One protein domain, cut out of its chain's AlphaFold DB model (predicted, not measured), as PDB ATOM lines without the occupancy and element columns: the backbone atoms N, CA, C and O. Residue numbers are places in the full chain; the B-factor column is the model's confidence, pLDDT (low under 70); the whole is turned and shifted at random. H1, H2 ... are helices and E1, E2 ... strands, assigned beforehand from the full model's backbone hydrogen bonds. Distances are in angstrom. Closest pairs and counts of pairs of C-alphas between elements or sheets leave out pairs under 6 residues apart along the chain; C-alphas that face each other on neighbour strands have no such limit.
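AT A GLANCE: This is residues 24 to 50 and 416 to 510 of the 514 residues of an uncharacterized protein of Rhizobium leguminosarum (UniProt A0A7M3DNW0). This is an elongated, mostly helical group with short H4 near the middle: H1 lies crosswise near H4, H3 is near the first end of H4, and H5 runs nearly alongside H4 and packs steeply on H2, which is itself apart from H4, while a small strand hairpin, E1 and E2, lies near the last end of H4 and the first end of H5. The unnamed loop 416 to 430 makes one far end beyond H2, and H1 and the loop 476 to 488 lie towards the other. The printed part has 122 residues, with elements in the order H1, H2, H3, H4, E1, E2, H5; under half of the residues are in named elements, the class is mostly helix, and the sheet E1 - E2 is antiparallel. The whole is compact, with a radius of gyration of the C-alphas of 14.9 A, and spans 46 by 29 by 27 A.

IN THESE COORDINATES: Look first for the sheet: E1 is residues 489 to 491, 6.2 A long, and E2 is residues 495 to 497, 6.7 A long. H5 follows, residues 499 to 508, 14.1 A long, ending at C-alpha 508 at (90.428, 59.048, 69.909). H4 is residues 469 to 475, 10.0 A, and H3 is residues 458 to 466, 12.3 A. H2 runs over residues 431 to 443, 18.5 A. Find C-alpha 30 at (82.720, 59.334, 48.508); from there H1, the longest helix, runs 19.0 A to residue 43.

HOW THE PARTS SIT: Begin at the hairpin of E1 and E2, antiparallel at 136 degrees, where N 491 and O 495 are within hydrogen-bond range at 2.8 A. The closest C-alphas of H4 and E1, Leu 474 and Asn 489, are 6.6 A apart. H4 and H5 are close but not clearly touching, at a shallow tilt of 27 degrees, opposite ways; their closest C-alphas, Leu 474 and Lys 502, are 6.8 A apart. H5 touches H2, at a steep tilt of 47 degrees, opposite ways, with the C-alphas of Leu 436 and Leu 508 closest at 6.0 A. H3 and H4 are close but not clearly touching, with Arg 464 and Ile 470 closest at 6.1 A between C-alphas. H1 is about perpendicular to H4, at 88 degrees, and close but not clearly touching: the closest C-alphas, Ile 36 and Ala 472, are 7.5 A apart. H1 and H3 are apart. In H1 to H5 every O i to N i+4 pair is within hydrogen-bond range.

THE WHOLE: The two C-alphas farthest apart, Ala 429 and Asn 482, are 47.4 A apart. Residues 51 to 415 are not printed, and C-alphas 50 and 416 are 26.5 A apart across the cut. The links H2 to H3 and H4 to E1 are long. The mean pLDDT of the printed part is 74.2; residues 24 to 49, 447 to 448 and 476 to 496 are under 70.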
ATOM      1  N   ALA A  24      94.397  61.316  47.559       45.03
ATOM      2  CA  ALA A  24      93.583  61.062  48.753       45.03
ATOM      3  C   ALA A  24      92.145  60.646  48.401       45.03
ATOM      4  O   ALA A  24      91.454  60.102  49.252       45.03
ATOM      5  N   LYS A  25      91.684  60.845  47.155       44.06
ATOM      6  CA  LYS A  25      90.382  60.314  46.716       44.06
ATOM      7  C   LYS A  25      90.289  58.788  46.858       44.06
ATOM      8  O   LYS A  25      89.193  58.286  47.053       44.06
ATOM      9  N   ASP A  26      91.422  58.085  46.852       48.06
ATOM     10  CA  ASP A  26      91.471  56.627  46.992       48.06
ATOM     11  C   ASP A  26      91.344  56.148  48.453       48.06
ATOM     12  O   ASP A  26      91.129  54.961  48.691       48.06
ATOM     13  N   SER A  27      91.479  57.045  49.441       46.00
ATOM     14  CA  SER A  27      91.448  56.719  50.877       46.00
ATOM     15  C   SER A  27      90.346  57.436  51.667       46.00
ATOM     16  O   SER A  27      90.219  57.216  52.871       46.00
ATOM     17  N   LEU A  28      89.552  58.288  51.017       50.53
ATOM     18  CA  LEU A  28      88.459  59.044  51.630       50.53
ATOM     19  C   LEU A  28      87.113  58.485  51.154       50.53
ATOM     20  O   LEU A  28      86.986  58.032  50.021       50.53
ATOM     21  N   SER A  29      86.084  58.536  52.002       56.81
ATOM     22  CA  SER A  29      84.734  58.143  51.580       56.81
ATOM     23  C   SER A  29      84.201  59.069  50.475       56.81
ATOM     24  O   SER A  29      84.508  60.262  50.454       56.81
ATOM     25  N   ASP A  30      83.349  58.549  49.586       60.19
ATOM     26  CA  ASP A  30      82.720  59.334  48.508       60.19
ATOM     27  C   ASP A  30      81.986  60.581  49.027       60.19
ATOM     28  O   ASP A  30      81.959  61.621  48.366       60.19
ATOM     29  N   ASP A  31      81.398  60.497  50.221       53.47
ATOM     30  CA  ASP A  31      80.716  61.621  50.862       53.47
ATOM     31  C   ASP A  31      81.705  62.686  51.348       53.47
ATOM     32  O   ASP A  31      81.436  63.882  51.212       53.47
ATOM     33  N   LEU A  32      82.883  62.276  51.825       51.53
ATOM     34  CA  LEU A  32      83.962  63.184  52.201       51.53
ATOM     35  C   LEU A  32      84.606  63.836  50.974       51.53
ATOM     36  O   LEU A  32      84.893  65.032  51.001       51.53
ATOM     37  N   VAL A  33      84.766  63.095  49.875       56.22
ATOM     38  CA  VAL A  33      85.224  63.646  48.590       56.22
ATOM     39  C   VAL A  33      84.225  64.675  48.065       56.22
ATOM     40  O   VAL A  33      84.626  65.792  47.753       56.22
ATOM     41  N   LYS A  34      82.922  64.365  48.054       60.84
ATOM     42  CA  LYS A  34      81.867  65.326  47.680       60.84
ATOM     43  C   LYS A  34      81.832  66.532  48.609       60.84
ATOM     44  O   LYS A  34      81.597  67.641  48.141       60.84
ATOM     45  N   TYR A  35      82.053  66.344  49.907       54.50
ATOM     46  CA  TYR A  35      82.122  67.448  50.858       54.50
ATOM     47  C   TYR A  35      83.344  68.333  50.603       54.50
ATOM     48  O   TYR A  35      83.193  69.549  50.552       54.50
ATOM     49  N   ILE A  36      84.533  67.758  50.395       52.25
ATOM     50  CA  ILE A  36      85.761  68.504  50.081       52.25
ATOM     51  C   ILE A  36      85.624  69.224  48.742       52.25
ATOM     52  O   ILE A  36      85.979  70.397  48.659       52.25
ATOM     53  N   ASP A  37      85.076  68.568  47.722       55.69
ATOM     54  CA  ASP A  37      84.853  69.168  46.408       55.69
ATOM     55  C   ASP A  37      83.800  70.285  46.510       55.69
ATOM     56  O   ASP A  37      84.063  71.398  46.064       55.69
ATOM     57  N   ARG A  38      82.706  70.104  47.263       49.56
ATOM     58  CA  ARG A  38      81.741  71.179  47.571       49.56
ATOM     59  C   ARG A  38      82.364  72.310  48.393       49.56
ATOM     60  O   ARG A  38      82.063  73.477  48.166       49.56
ATOM     61  N   TYR A  39      83.248  72.005  49.340       45.66
ATOM     62  CA  TYR A  39      83.956  72.999  50.149       45.66
ATOM     63  C   TYR A  39      84.987  73.772  49.311       45.66
ATOM     64  O   TYR A  39      85.164  74.976  49.499       45.66
ATOM     65  N   ARG A  40      85.623  73.116  48.333       49.47
ATOM     66  CA  ARG A  40      86.497  73.733  47.326       49.47
ATOM     67  C   ARG A  40      85.704  74.594  46.343       49.47
ATOM     68  O   ARG A  40      86.113  75.723  46.094       49.47
ATOM     69  N   GLU A  41      84.566  74.119  45.852       42.62
ATOM     70  CA  GLU A  41      83.695  74.819  44.896       42.62
ATOM     71  C   GLU A  41      83.007  76.043  45.516       42.62
ATOM     72  O   GLU A  41      82.953  77.107  44.905       42.62
ATOM     73  N   VAL A  42      82.532  75.932  46.759       38.38
ATOM     74  CA  VAL A  42      81.865  77.028  47.488       38.38
ATOM     75  C   VAL A  42      82.885  77.960  48.170       38.38
ATOM     76  O   VAL A  42      82.563  79.085  48.560       38.38
ATOM     77  N   GLY A  43      84.135  77.511  48.326       38.88
ATOM     78  CA  GLY A  43      85.127  78.137  49.197       38.88
ATOM     79  C   GLY A  43      86.495  78.433  48.587       38.88
ATOM     80  O   GLY A  43      87.292  79.039  49.278       38.88
ATOM     81  N   GLY A  44      86.831  78.093  47.343       36.91
ATOM     82  CA  GLY A  44      88.164  78.385  46.780       36.91
ATOM     83  C   GLY A  44      89.344  77.831  47.602       36.91
ATOM     84  O   GLY A  44      90.382  78.480  47.686       36.91
ATOM     85  N   GLY A  45      89.173  76.671  48.246       41.00
ATOM     86  CA  GLY A  45      90.193  76.020  49.078       41.00
ATOM     87  C   GLY A  45      89.988  76.182  50.589       41.00
ATOM     88  O   GLY A  45      88.971  76.691  51.063       41.00
ATOM     89  N   VAL A  46      90.961  75.692  51.361       37.97
ATOM     90  CA  VAL A  46      90.998  75.709  52.832       37.97
ATOM     91  C   VAL A  46      91.034  77.164  53.340       37.97
ATOM     92  O   VAL A  46      92.092  77.728  53.599       37.97
ATOM     93  N   ARG A  47      89.870  77.818  53.469       51.25
ATOM     94  CA  ARG A  47      89.751  79.188  54.011       51.25
ATOM     95  C   ARG A  47      89.790  79.195  55.540       51.25
ATOM     96  O   ARG A  47      88.794  79.502  56.192       51.25
ATOM     97  N   ILE A  48      90.940  78.843  56.108       49.53
ATOM     98  CA  ILE A  48      91.234  79.091  57.533       49.53
ATOM     99  C   ILE A  48      91.699  80.546  57.750       49.53
ATOM    100  O   ILE A  48      91.799  81.028  58.873       49.53
ATOM    101  N   LEU A  49      91.948  81.257  56.654       62.97
ATOM    102  CA  LEU A  49      92.534  82.582  56.637       62.97
ATOM    103  C   LEU A  49      91.467  83.652  56.869       62.97
ATOM    104  O   LEU A  49      90.399  83.627  56.254       62.97
ATOM    105  N   VAL A  50      91.799  84.598  57.743       73.50
ATOM    106  CA  VAL A  50      91.054  85.845  57.919       73.50
ATOM    107  C   VAL A  50      91.110  86.629  56.607       73.50
ATOM    108  O   VAL A  50      92.189  86.796  56.036       73.50
ATOM    109  N   TYR A 416      90.908  72.253  81.744       91.25
ATOM    110  CA  TYR A 416      90.050  72.075  80.561       91.25
ATOM    111  C   TYR A 416      88.833  71.161  80.810       91.25
ATOM    112  O   TYR A 416      87.781  71.370  80.211       91.25
ATOM    113  N   SER A 417      88.934  70.210  81.745       92.19
ATOM    114  CA  SER A 417      87.867  69.265  82.107       92.19
ATOM    115  C   SER A 417      86.585  69.907  82.645       92.19
ATOM    116  O   SER A 417      85.534  69.277  82.605       92.19
ATOM    117  N   VAL A 418      86.642  71.148  83.143       95.75
ATOM    118  CA  VAL A 418      85.462  71.855  83.679       95.75
ATOM    119  C   VAL A 418      84.983  72.995  82.785       95.75
ATOM    120  O   VAL A 418      83.990  73.647  83.114       95.75
ATOM    121  N   ARG A 419      85.659  73.245  81.657       95.69
ATOM    122  CA  ARG A 419      85.398  74.388  80.766       95.69
ATOM    123  C   ARG A 419      84.353  74.112  79.687       95.69
ATOM    124  O   ARG A 419      84.117  74.986  78.863       95.69
ATOM    125  N   SER A 420      83.706  72.942  79.710       96.19
ATOM    126  CA  SER A 420      82.652  72.593  78.754       96.19
ATOM    127  C   SER A 420      81.576  73.674  78.647       96.19
ATOM    128  O   SER A 420      81.143  74.235  79.666       96.19
ATOM    129  N   ILE A 421      81.161  73.937  77.409       95.12
ATOM    130  CA  ILE A 421      80.040  74.804  77.048       95.12
ATOM    131  C   ILE A 421      78.970  73.980  76.320       95.12
ATOM    132  O   ILE A 421      79.240  72.864  75.888       95.12
ATOM    133  N   GLY A 422      77.767  74.539  76.177       90.56
ATOM    134  CA  GLY A 422      76.646  73.834  75.552       90.56
ATOM    135  C   GLY A 422      75.965  72.845  76.504       90.56
ATOM    136  O   GLY A 422      76.038  72.994  77.727       90.56
ATOM    137  N   ASN A 423      75.259  71.866  75.933       89.56
ATOM    138  CA  ASN A 423      74.447  70.904  76.687       89.56
ATOM    139  C   ASN A 423      75.228  69.649  77.103       89.56
ATOM    140  O   ASN A 423      74.926  69.045  78.133       89.56
ATOM    141  N   GLU A 424      76.230  69.255  76.315       93.12
ATOM    142  CA  GLU A 424      77.054  68.080  76.586       93.12
ATOM    143  C   GLU A 424      78.374  68.458  77.257       93.12
ATOM    144  O   GLU A 424      79.111  69.329  76.798       93.12
ATOM    145  N   ASN A 425      78.708  67.746  78.334       94.62
ATOM    146  CA  ASN A 425      79.979  67.912  79.026       94.62
ATOM    147  C   ASN A 425      80.973  66.825  78.615       94.62
ATOM    148  O   ASN A 425      80.614  65.663  78.399       94.62
ATOM    149  N   TRP A 426      82.250  67.195  78.590       95.75
ATOM    150  CA  TRP A 426      83.336  66.228  78.512       95.75
ATOM    151  C   TRP A 426      83.419  65.428  79.820       95.75
ATOM    152  O   TRP A 426      83.328  65.988  80.916       95.75
ATOM    153  N   ASN A 427      83.589  64.108  79.733       95.50
ATOM    154  CA  ASN A 427      83.669  63.244  80.904       95.50
ATOM    155  C   ASN A 427      85.081  63.289  81.499       95.50
ATOM    156  O   ASN A 427      85.985  62.597  81.036       95.50
ATOM    157  N   ALA A 428      85.249  64.059  82.575       95.44
ATOM    158  CA  ALA A 428      86.528  64.216  83.267       95.44
ATOM    159  C   ALA A 428      87.130  62.904  83.812       95.44
ATOM    160  O   ALA A 428      88.340  62.837  84.021       95.44
ATOM    161  N   ALA A 429      86.314  61.868  84.039       96.06
ATOM    162  CA  ALA A 429      86.783  60.555  84.480       96.06
ATOM    163  C   ALA A 429      87.242  59.657  83.315       96.06
ATOM    164  O   ALA A 429      87.912  58.651  83.543       96.06
ATOM    165  N   ASN A 430      86.893  60.000  82.071       97.12
ATOM    166  CA  ASN A 430      87.327  59.271  80.889       97.12
ATOM    167  C   ASN A 430      88.670  59.830  80.393       97.12
ATOM    168  O   ASN A 430      88.750  60.931  79.845       97.12
ATOM    169  N   VAL A 431      89.732  59.043  80.575       96.44
ATOM    170  CA  VAL A 431      91.104  59.417  80.206       96.44
ATOM    171  C   VAL A 431      91.272  59.684  78.709       96.44
ATOM    172  O   VAL A 431      92.015  60.594  78.345       96.44
ATOM    173  N   ASP A 432      90.558  58.950  77.854       96.56
ATOM    174  CA  ASP A 432      90.623  59.122  76.402       96.56
ATOM    175  C   ASP A 432      89.911  60.414  75.976       96.56
ATOM    176  O   ASP A 432      90.452  61.176  75.175       96.56
ATOM    177  N   GLU A 433      88.763  60.741  76.582       96.06
ATOM    178  CA  GLU A 433      88.088  62.025  76.339       96.06
ATOM    179  C   GLU A 433      88.944  63.217  76.780       96.06
ATOM    180  O   GLU A 433      89.073  64.193  76.042       96.06
ATOM    181  N   MET A 434      89.575  63.144  77.954       96.56
ATOM    182  CA  MET A 434      90.464  64.214  78.421       96.56
ATOM    183  C   MET A 434      91.715  64.342  77.558       96.56
ATOM    184  O   MET A 434      92.179  65.456  77.294       96.56
ATOM    185  N   ARG A 435      92.253  63.218  77.078       96.19
ATOM    186  CA  ARG A 435      93.384  63.216  76.151       96.19
ATOM    187  C   ARG A 435      93.008  63.853  74.818       96.19
ATOM    188  O   ARG A 435      93.787  64.667  74.318       96.19
ATOM    189  N   LEU A 436      91.828  63.537  74.284       95.69
ATOM    190  CA  LEU A 436      91.308  64.136  73.058       95.69
ATOM    191  C   LEU A 436      91.106  65.639  73.234       95.69
ATOM    192  O   LEU A 436      91.639  66.418  72.447       95.69
ATOM    193  N   LEU A 437      90.404  66.054  74.292       95.25
ATOM    194  CA  LEU A 437      90.149  67.465  74.572       95.25
ATOM    195  C   LEU A 437      91.452  68.261  74.700       95.25
ATOM    196  O   LEU A 437      91.553  69.352  74.146       95.25
ATOM    197  N   ARG A 438      92.476  67.710  75.365       93.50
ATOM    198  CA  ARG A 438      93.800  68.342  75.452       93.50
ATOM    199  C   ARG A 438      94.424  68.554  74.071       93.50
ATOM    200  O   ARG A 438      94.895  69.652  73.788       93.50
ATOM    201  N   LEU A 439      94.420  67.534  73.212       92.38
ATOM    202  CA  LEU A 439      94.977  67.632  71.856       92.38
ATOM    203  C   LEU A 439      94.201  68.653  71.007       92.38
ATOM    204  O   LEU A 439      94.799  69.522  70.373       92.38
ATOM    205  N   LEU A 440      92.867  68.622  71.060       91.81
ATOM    206  CA  LEU A 440      92.027  69.597  70.362       91.81
ATOM    207  C   LEU A 440      92.236  71.025  70.895       91.81
ATOM    208  O   LEU A 440      92.283  71.967  70.108       91.81
ATOM    209  N   ASN A 441      92.408  71.214  72.204       90.56
ATOM    210  CA  ASN A 441      92.706  72.520  72.799       90.56
ATOM    211  C   ASN A 441      94.064  73.072  72.337       90.56
ATOM    212  O   ASN A 441      94.168  74.248  71.987       90.56
ATOM    213  N   ASN A 442      95.083  72.212  72.279       86.38
ATOM    214  CA  ASN A 442      96.439  72.588  71.883       86.38
ATOM    215  C   ASN A 442      96.537  72.980  70.400       86.38
ATOM    216  O   ASN A 442      97.264  73.914  70.056       86.38
ATOM    217  N   HIS A 443      95.802  72.288  69.523       83.12
ATOM    218  CA  HIS A 443      95.955  72.446  68.074       83.12
ATOM    219  C   HIS A 443      94.756  73.126  67.398       83.12
ATOM    220  O   HIS A 443      94.947  73.990  66.547       83.12
ATOM    221  N   CYS A 444      93.522  72.787  67.773       82.62
ATOM    222  CA  CYS A 444      92.315  73.210  67.055       82.62
ATOM    223  C   CYS A 444      91.645  74.450  67.658       82.62
ATOM    224  O   CYS A 444      91.141  75.287  66.920       82.62
ATOM    225  N   PHE A 445      91.640  74.621  68.983       84.56
ATOM    226  CA  PHE A 445      90.992  75.781  69.621       84.56
ATOM    227  C   PHE A 445      91.755  77.092  69.393       84.56
ATOM    228  O   PHE A 445      91.253  78.191  69.613       84.56
ATOM    229  N   ARG A 446      92.998  76.986  68.941       72.75
ATOM    230  CA  ARG A 446      93.983  78.044  69.035       72.75
ATOM    231  C   ARG A 446      93.762  79.241  68.115       72.75
ATOM    232  O   ARG A 446      93.793  80.386  68.566       72.75
ATOM    233  N   CYS A 447      93.541  78.991  66.830       68.50
ATOM    234  CA  CYS A 447      93.548  80.059  65.825       68.50
ATOM    235  C   CYS A 447      92.282  80.929  65.908       68.50
ATOM    236  O   CYS A 447      92.330  82.156  65.781       68.50
ATOM    237  N   HIS A 448      91.139  80.312  66.207       68.12
ATOM    238  CA  HIS A 448      89.846  80.995  66.259       68.12
ATOM    239  C   HIS A 448      89.273  81.152  67.673       68.12
ATOM    240  O   HIS A 448      88.295  81.884  67.818       68.12
ATOM    241  N   SER A 449      89.853  80.532  68.715       76.81
ATOM    242  CA  SER A 449      89.254  80.490  70.063       76.81
ATOM    243  C   SER A 449      87.763  80.138  69.950       76.81
ATOM    244  O   SER A 449      87.392  79.327  69.107       76.81
ATOM    245  N   SER A 450      86.893  80.785  70.713       81.81
ATOM    246  CA  SER A 450      85.448  80.551  70.737       81.81
ATOM    247  C   SER A 450      84.668  81.241  69.604       81.81
ATOM    248  O   SER A 450      83.458  81.391  69.715       81.81
ATOM    249  N   LEU A 451      85.308  81.717  68.530       79.50
ATOM    250  CA  LEU A 451      84.626  82.526  67.503       79.50
ATOM    251  C   LEU A 451      83.767  81.710  66.538       79.50
ATOM    252  O   LEU A 451      82.613  82.047  66.296       79.50
ATOM    253  N   ARG A 452      84.354  80.665  65.945       77.75
ATOM    254  CA  ARG A 452      83.737  79.871  64.862       77.75
ATOM    255  C   ARG A 452      83.457  78.432  65.252       77.75
ATOM    256  O   ARG A 452      82.574  77.790  64.695       77.75
ATOM    257  N   TYR A 453      84.262  77.923  66.166       84.50
ATOM    258  CA  TYR A 453      84.241  76.557  66.639       84.50
ATOM    259  C   TYR A 453      84.872  76.555  68.021       84.50
ATOM    260  O   TYR A 453      85.863  77.247  68.230       84.50
ATOM    261  N   ASN A 454      84.314  75.803  68.958       90.12
ATOM    262  CA  ASN A 454      84.858  75.705  70.300       90.12
ATOM    263  C   ASN A 454      84.987  74.233  70.684       90.12
ATOM    264  O   ASN A 454      83.998  73.512  70.709       90.12
ATOM    265  N   VAL A 455      86.206  73.797  70.999       93.56
ATOM    266  CA  VAL A 455      86.492  72.399  71.369       93.56
ATOM    267  C   VAL A 455      85.875  72.011  72.715       93.56
ATOM    268  O   VAL A 455      85.735  70.831  73.020       93.56
ATOM    269  N   PHE A 456      85.503  73.000  73.531       95.75
ATOM    270  CA  PHE A 456      84.790  72.791  74.784       95.75
ATOM    271  C   PHE A 456      83.292  72.546  74.582       95.75
ATOM    272  O   PHE A 456      82.628  72.147  75.537       95.75
ATOM    273  N   ASP A 457      82.768  72.732  73.369       95.62
ATOM    274  CA  ASP A 457      81.436  72.276  72.980       95.62
ATOM    275  C   ASP A 457      81.535  70.857  72.400       95.62
ATOM    276  O   ASP A 457      81.940  70.658  71.249       95.62
ATOM    277  N   LYS A 458      81.223  69.850  73.221       95.25
ATOM    278  CA  LYS A 458      81.358  68.439  72.829       95.25
ATOM    279  C   LYS A 458      80.423  68.076  71.672       95.25
ATOM    280  O   LYS A 458      80.831  67.345  70.771       95.25
ATOM    281  N   GLU A 459      79.213  68.633  71.655       94.62
ATOM    282  CA  GLU A 459      78.235  68.393  70.593       94.62
ATOM    283  C   GLU A 459      78.753  68.925  69.250       94.62
ATOM    284  O   GLU A 459      78.696  68.215  68.242       94.62
ATOM    285  N   ALA A 460      79.350  70.120  69.242       91.94
ATOM    286  CA  ALA A 460      79.970  70.687  68.047       91.94
ATOM    287  C   ALA A 460      81.161  69.850  67.546       91.94
ATOM    288  O   ALA A 460      81.329  69.684  66.334       91.94
ATOM    289  N   VAL A 461      81.988  69.309  68.451       92.69
ATOM    290  CA  VAL A 461      83.109  68.416  68.092       92.69
ATOM    291  C   VAL A 461      82.583  67.138  67.437       92.69
ATOM    292  O   VAL A 461      83.032  66.767  66.349       92.69
ATOM    293  N   GLU A 462      81.594  66.490  68.054       93.06
ATOM    294  CA  GLU A 462      80.984  65.270  67.524       93.06
ATOM    295  C   GLU A 462      80.236  65.521  66.209       93.06
ATOM    296  O   GLU A 462      80.284  64.687  65.304       93.06
ATOM    297  N   GLN A 463      79.592  66.680  66.048       89.56
ATOM    298  CA  GLN A 463      78.988  67.078  64.780       89.56
ATOM    299  C   GLN A 463      80.046  67.191  63.675       89.56
ATOM    300  O   GLN A 463      79.913  66.544  62.637       89.56
ATOM    301  N   ARG A 464      81.127  67.948  63.904       86.69
ATOM    302  CA  ARG A 464      82.214  68.119  62.923       86.69
ATOM    303  C   ARG A 464      82.912  66.807  62.588       86.69
ATOM    304  O   ARG A 464      83.355  66.622  61.456       86.69
ATOM    305  N   LYS A 465      83.007  65.896  63.556       87.62
ATOM    306  CA  LYS A 465      83.468  64.523  63.345       87.62
ATOM    307  C   LYS A 465      82.519  63.747  62.430       87.62
ATOM    308  O   LYS A 465      82.986  63.187  61.446       87.62
ATOM    309  N   ARG A 466      81.208  63.725  62.712       86.50
ATOM    310  CA  ARG A 466      80.207  63.039  61.866       86.50
ATOM    311  C   ARG A 466      80.183  63.579  60.437       86.50
ATOM    312  O   ARG A 466      79.970  62.819  59.503       86.50
ATOM    313  N   GLU A 467      80.426  64.874  60.276       81.44
ATOM    314  CA  GLU A 467      80.537  65.545  58.977       81.44
ATOM    315  C   GLU A 467      81.888  65.291  58.269       81.44
ATOM    316  O   GLU A 467      82.109  65.812  57.179       81.44
ATOM    317  N   GLY A 468      82.820  64.546  58.878       77.50
ATOM    318  CA  GLY A 468      84.157  64.277  58.329       77.50
ATOM    319  C   GLY A 468      85.081  65.503  58.282       77.50
ATOM    320  O   GLY A 468      86.172  65.451  57.720       77.50
ATOM    321  N   VAL A 469      84.677  66.625  58.884       78.44
ATOM    322  CA  VAL A 469      85.383  67.907  58.777       78.44
ATOM    323  C   VAL A 469      86.744  67.841  59.455       78.44
ATOM    324  O   VAL A 469      87.740  68.246  58.863       78.44
ATOM    325  N   ILE A 470      86.800  67.324  60.685       80.06
ATOM    326  CA  ILE A 470      88.058  67.253  61.443       80.06
ATOM    327  C   ILE A 470      89.073  66.392  60.688       80.06
ATOM    328  O   ILE A 470      90.210  66.810  60.494       80.06
ATOM    329  N   GLU A 471      88.646  65.230  60.197       78.69
ATOM    330  CA  GLU A 471      89.490  64.337  59.406       78.69
ATOM    331  C   GLU A 471      89.996  65.007  58.123       78.69
ATOM    332  O   GLU A 471      91.196  64.971  57.851       78.69
ATOM    333  N   ALA A 472      89.115  65.677  57.372       74.19
ATOM    334  CA  ALA A 472      89.508  66.408  56.171       74.19
ATOM    335  C   ALA A 472      90.574  67.468  56.465       74.19
ATOM    336  O   ALA A 472      91.559  67.545  55.739       74.19
ATOM    337  N   PHE A 473      90.416  68.264  57.529       75.50
ATOM    338  CA  PHE A 473      91.404  69.286  57.896       75.50
ATOM    339  C   PHE A 473      92.736  68.681  58.354       75.50
ATOM    340  O   PHE A 473      93.785  69.202  57.992       75.50
ATOM    341  N   LEU A 474      92.711  67.578  59.105       76.94
ATOM    342  CA  LEU A 474      93.921  66.898  59.584       76.94
ATOM    343  C   LEU A 474      94.683  66.152  58.479       76.94
ATOM    344  O   LEU A 474      95.873  65.871  58.631       76.94
ATOM    345  N   ASN A 475      94.006  65.800  57.385       72.50
ATOM    346  CA  ASN A 475      94.599  65.144  56.219       72.50
ATOM    347  C   ASN A 475      94.838  66.098  55.038       72.50
ATOM    348  O   ASN A 475      95.465  65.702  54.054       72.50
ATOM    349  N   ALA A 476      94.354  67.341  55.111       65.69
ATOM    350  CA  ALA A 476      94.562  68.331  54.068       65.69
ATOM    351  C   ALA A 476      96.033  68.758  54.025       65.69
ATOM    352  O   ALA A 476      96.580  69.268  55.000       65.69
ATOM    353  N   GLN A 477      96.655  68.600  52.859       61.56
ATOM    354  CA  GLN A 477      97.932  69.233  52.555       61.56
ATOM    355  C   GLN A 477      97.674  70.634  52.000       61.56
ATOM    356  O   GLN A 477      96.817  70.821  51.132       61.56
ATOM    357  N   ILE A 478      98.401  71.623  52.516       57.31
ATOM    358  CA  ILE A 478      98.279  73.017  52.087       57.31
ATOM    359  C   ILE A 478      99.243  73.246  50.913       57.31
ATOM    360  O   ILE A 478     100.433  72.978  51.073       57.31
ATOM    361  N   PRO A 479      98.776  73.722  49.744       56.75
ATOM    362  CA  PRO A 479      99.662  74.074  48.637       56.75
ATOM    363  C   PRO A 479     100.626  75.203  49.023       56.75
ATOM    364  O   PRO A 479     100.207  76.178  49.643       56.75
ATOM    365  N   ASP A 480     101.888  75.107  48.615       50.78
ATOM    366  CA  ASP A 480     102.960  76.060  48.960       50.78
ATOM    367  C   ASP A 480     103.059  77.278  48.017       50.78
ATOM    368  O   ASP A 480     104.064  77.985  48.003       50.78
ATOM    369  N   GLY A 481     102.050  77.492  47.168       50.69
ATOM    370  CA  GLY A 481     102.041  78.563  46.166       50.69
ATOM    371  C   GLY A 481     102.928  78.323  44.934       50.69
ATOM    372  O   GLY A 481     102.736  79.008  43.931       50.69
ATOM    373  N   ASN A 482     103.817  77.323  44.949       49.66
ATOM    374  CA  ASN A 482     104.737  76.975  43.856       49.66
ATOM    375  C   ASN A 482     104.377  75.648  43.161       49.66
ATOM    376  O   ASN A 482     105.170  75.101  42.396       49.66
ATOM    377  N   GLY A 483     103.174  75.127  43.416       51.38
ATOM    378  CA  GLY A 483     102.717  73.839  42.888       51.38
ATOM    379  C   GLY A 483     103.184  72.629  43.704       51.38
ATOM    380  O   GLY A 483     102.889  71.500  43.313       51.38
ATOM    381  N   GLY A 484     103.872  72.848  44.828       49.00
ATOM    382  CA  GLY A 484     104.155  71.844  45.847       49.00
ATOM    383  C   GLY A 484     103.140  71.885  46.992       49.00
ATOM    384  O   GLY A 484     102.153  72.627  46.974       49.00
ATOM    385  N   PHE A 485     103.389  71.071  48.013       54.84
ATOM    386  CA  PHE A 485     102.642  71.078  49.267       54.84
ATOM    387  C   PHE A 485     103.599  71.408  50.407       54.84
ATOM    388  O   PHE A 485     104.728  70.911  50.423       54.84
ATOM    389  N   LEU A 486     103.142  72.206  51.372       52.31
ATOM    390  CA  LEU A 486     103.897  72.451  52.594       52.31
ATOM    391  C   LEU A 486     104.194  71.101  53.285       52.31
ATOM    392  O   LEU A 486     103.294  70.258  53.388       52.31
ATOM    393  N   PRO A 487     105.439  70.851  53.730       41.62
ATOM    394  CA  PRO A 487     105.808  69.592  54.366       41.62
ATOM    395  C   PRO A 487     105.072  69.404  55.704       41.62
ATOM    396  O   PRO A 487     105.178  70.222  56.612       41.62
ATOM    397  N   GLY A 488     104.353  68.285  55.847       48.00
ATOM    398  CA  GLY A 488     103.616  67.926  57.067       48.00
ATOM    399  C   GLY A 488     102.190  68.490  57.145       48.00
ATOM    400  O   GLY A 488     101.718  69.184  56.249       48.00
ATOM    401  N   ASN A 489     101.471  68.173  58.230       55.06
ATOM    402  CA  ASN A 489     100.152  68.760  58.510       55.06
ATOM    403  C   ASN A 489     100.367  70.152  59.136       55.06
ATOM    404  O   ASN A 489     100.208  70.336  60.346       55.06
ATOM    405  N   VAL A 490     100.851  71.104  58.331       54.47
ATOM    406  CA  VAL A 490     101.126  72.473  58.782       54.47
ATOM    407  C   VAL A 490      99.808  73.131  59.171       54.47
ATOM    408  O   VAL A 490      98.888  73.267  58.367       54.47
ATOM    409  N   MET A 491      99.710  73.518  60.435       61.72
ATOM    410  CA  MET A 491      98.568  74.243  60.969       61.72
ATOM    411  C   MET A 491      98.680  75.725  60.574       61.72
ATOM    412  O   MET A 491      99.791  76.234  60.381       61.72
ATOM    413  N   PRO A 492      97.555  76.459  60.504       55.88
ATOM    414  CA  PRO A 492      97.591  77.911  60.350       55.88
ATOM    415  C   PRO A 492      98.553  78.532  61.373       55.88
ATOM    416  O   PRO A 492      98.613  78.071  62.515       55.88
ATOM    417  N   GLN A 493      99.295  79.561  60.952       61.06
ATOM    418  CA  GLN A 493     100.413  80.208  61.665       61.06
ATOM    419  C   GLN A 493     101.788  79.529  61.551       61.06
ATOM    420  O   GLN A 493     102.744  80.091  62.070       61.06
ATOM    421  N   GLY A 494     101.931  78.395  60.853       58.38
ATOM    422  CA  GLY A 494     103.242  77.763  60.614       58.38
ATOM    423  C   GLY A 494     103.679  76.753  61.682       58.38
ATOM    424  O   GLY A 494     104.834  76.348  61.750       58.38
ATOM    425  N   ARG A 495     102.732  76.299  62.506       66.94
ATOM    426  CA  ARG A 495     102.949  75.223  63.480       66.94
ATOM    427  C   ARG A 495     102.904  73.858  62.816       66.94
ATOM    428  O   ARG A 495     102.176  73.666  61.845       66.94
ATOM    429  N   VAL A 496     103.556  72.878  63.434       69.94
ATOM    430  CA  VAL A 496     103.452  71.475  63.022       69.94
ATOM    431  C   VAL A 496     102.660  70.664  64.028       69.94
ATOM    432  O   VAL A 496     102.977  70.624  65.213       69.94
ATOM    433  N   LEU A 497     101.620  70.006  63.523       78.12
ATOM    434  CA  LEU A 497     100.992  68.880  64.193       78.12
ATOM    435  C   LEU A 497     101.786  67.619  63.844       78.12
ATOM    436  O   LEU A 497     101.851  67.233  62.670       78.12
ATOM    437  N   SER A 498     102.385  66.988  64.857       81.00
ATOM    438  CA  SER A 498     103.130  65.741  64.665       81.00
ATOM    439  C   SER A 498     102.226  64.644  64.090       81.00
ATOM    440  O   SER A 498     101.007  64.636  64.295       81.00
ATOM    441  N   VAL A 499     102.813  63.707  63.341       82.50
ATOM    442  CA  VAL A 499     102.059  62.583  62.762       82.50
ATOM    443  C   VAL A 499     101.448  61.733  63.880       82.50
ATOM    444  O   VAL A 499     100.313  61.274  63.763       82.50
ATOM    445  N   GLU A 500     102.165  61.587  64.988       88.12
ATOM    446  CA  GLU A 500     101.741  60.865  66.181       88.12
ATOM    447  C   GLU A 500     100.516  61.519  66.829       88.12
ATOM    448  O   GLU A 500      99.527  60.834  67.088       88.12
ATOM    449  N   GLU A 501     100.537  62.836  67.059       89.81
ATOM    450  CA  GLU A 501      99.398  63.555  67.649       89.81
ATOM    451  C   GLU A 501      98.194  63.583  66.711       89.81
ATOM    452  O   GLU A 501      97.069  63.382  67.166       89.81
ATOM    453  N   LYS A 502      98.410  63.762  65.403       88.62
ATOM    454  CA  LYS A 502      97.349  63.633  64.397       88.62
ATOM    455  C   LYS A 502      96.675  62.264  64.475       88.62
ATOM    456  O   LYS A 502      95.449  62.188  64.571       88.62
ATOM    457  N   ASN A 503      97.461  61.192  64.408       88.19
ATOM    458  CA  ASN A 503      96.934  59.829  64.415       88.19
ATOM    459  C   ASN A 503      96.222  59.527  65.736       88.19
ATOM    460  O   ASN A 503      95.190  58.860  65.738       88.19
ATOM    461  N   GLU A 504      96.725  60.066  66.845       93.69
ATOM    462  CA  GLU A 504      96.082  59.938  68.147       93.69
ATOM    463  C   GLU A 504      94.744  60.685  68.214       93.69
ATOM    464  O   GLU A 504      93.780  60.130  68.735       93.69
ATOM    465  N   ILE A 505      94.639  61.898  67.651       92.75
ATOM    466  CA  ILE A 505      93.355  62.613  67.540       92.75
ATOM    467  C   ILE A 505      92.351  61.765  66.755       92.75
ATOM    468  O   ILE A 505      91.224  61.574  67.208       92.75
ATOM    469  N   LEU A 506      92.756  61.221  65.606       89.75
ATOM    470  CA  LEU A 506      91.882  60.418  64.749       89.75
ATOM    471  C   LEU A 506      91.450  59.115  65.438       89.75
ATOM    472  O   LEU A 506      90.257  58.801  65.453       89.75
ATOM    473  N   ARG A 507      92.376  58.424  66.116       93.56
ATOM    474  CA  ARG A 507      92.075  57.243  66.939       93.56
ATOM    475  C   ARG A 507      91.066  57.564  68.040       93.56
ATOM    476  O   ARG A 507      90.098  56.829  68.211       93.56
ATOM    477  N   LEU A 508      91.286  58.643  68.790       94.31
ATOM    478  CA  LEU A 508      90.428  59.048  69.909       94.31
ATOM    479  C   LEU A 508      89.045  59.526  69.457       94.31
ATOM    480  O   LEU A 508      88.065  59.336  70.172       94.31
ATOM    481  N   LEU A 509      88.945  60.098  68.256       91.06
ATOM    482  CA  LEU A 509      87.666  60.396  67.615       91.06
ATOM    483  C   LEU A 509      86.951  59.125  67.128       91.06
ATOM    484  O   LEU A 509      85.776  59.200  66.779       91.06
ATOM    485  N   GLY A 510      87.612  57.964  67.120       86.75
ATOM    486  CA  GLY A 510      87.063  56.725  66.572       86.75
ATOM    487  C   GLY A 510      86.974  56.740  65.045       86.75
ATOM    488  O   GLY A 510      86.141  56.036  64.479       86.75
TER     489      GLY A 510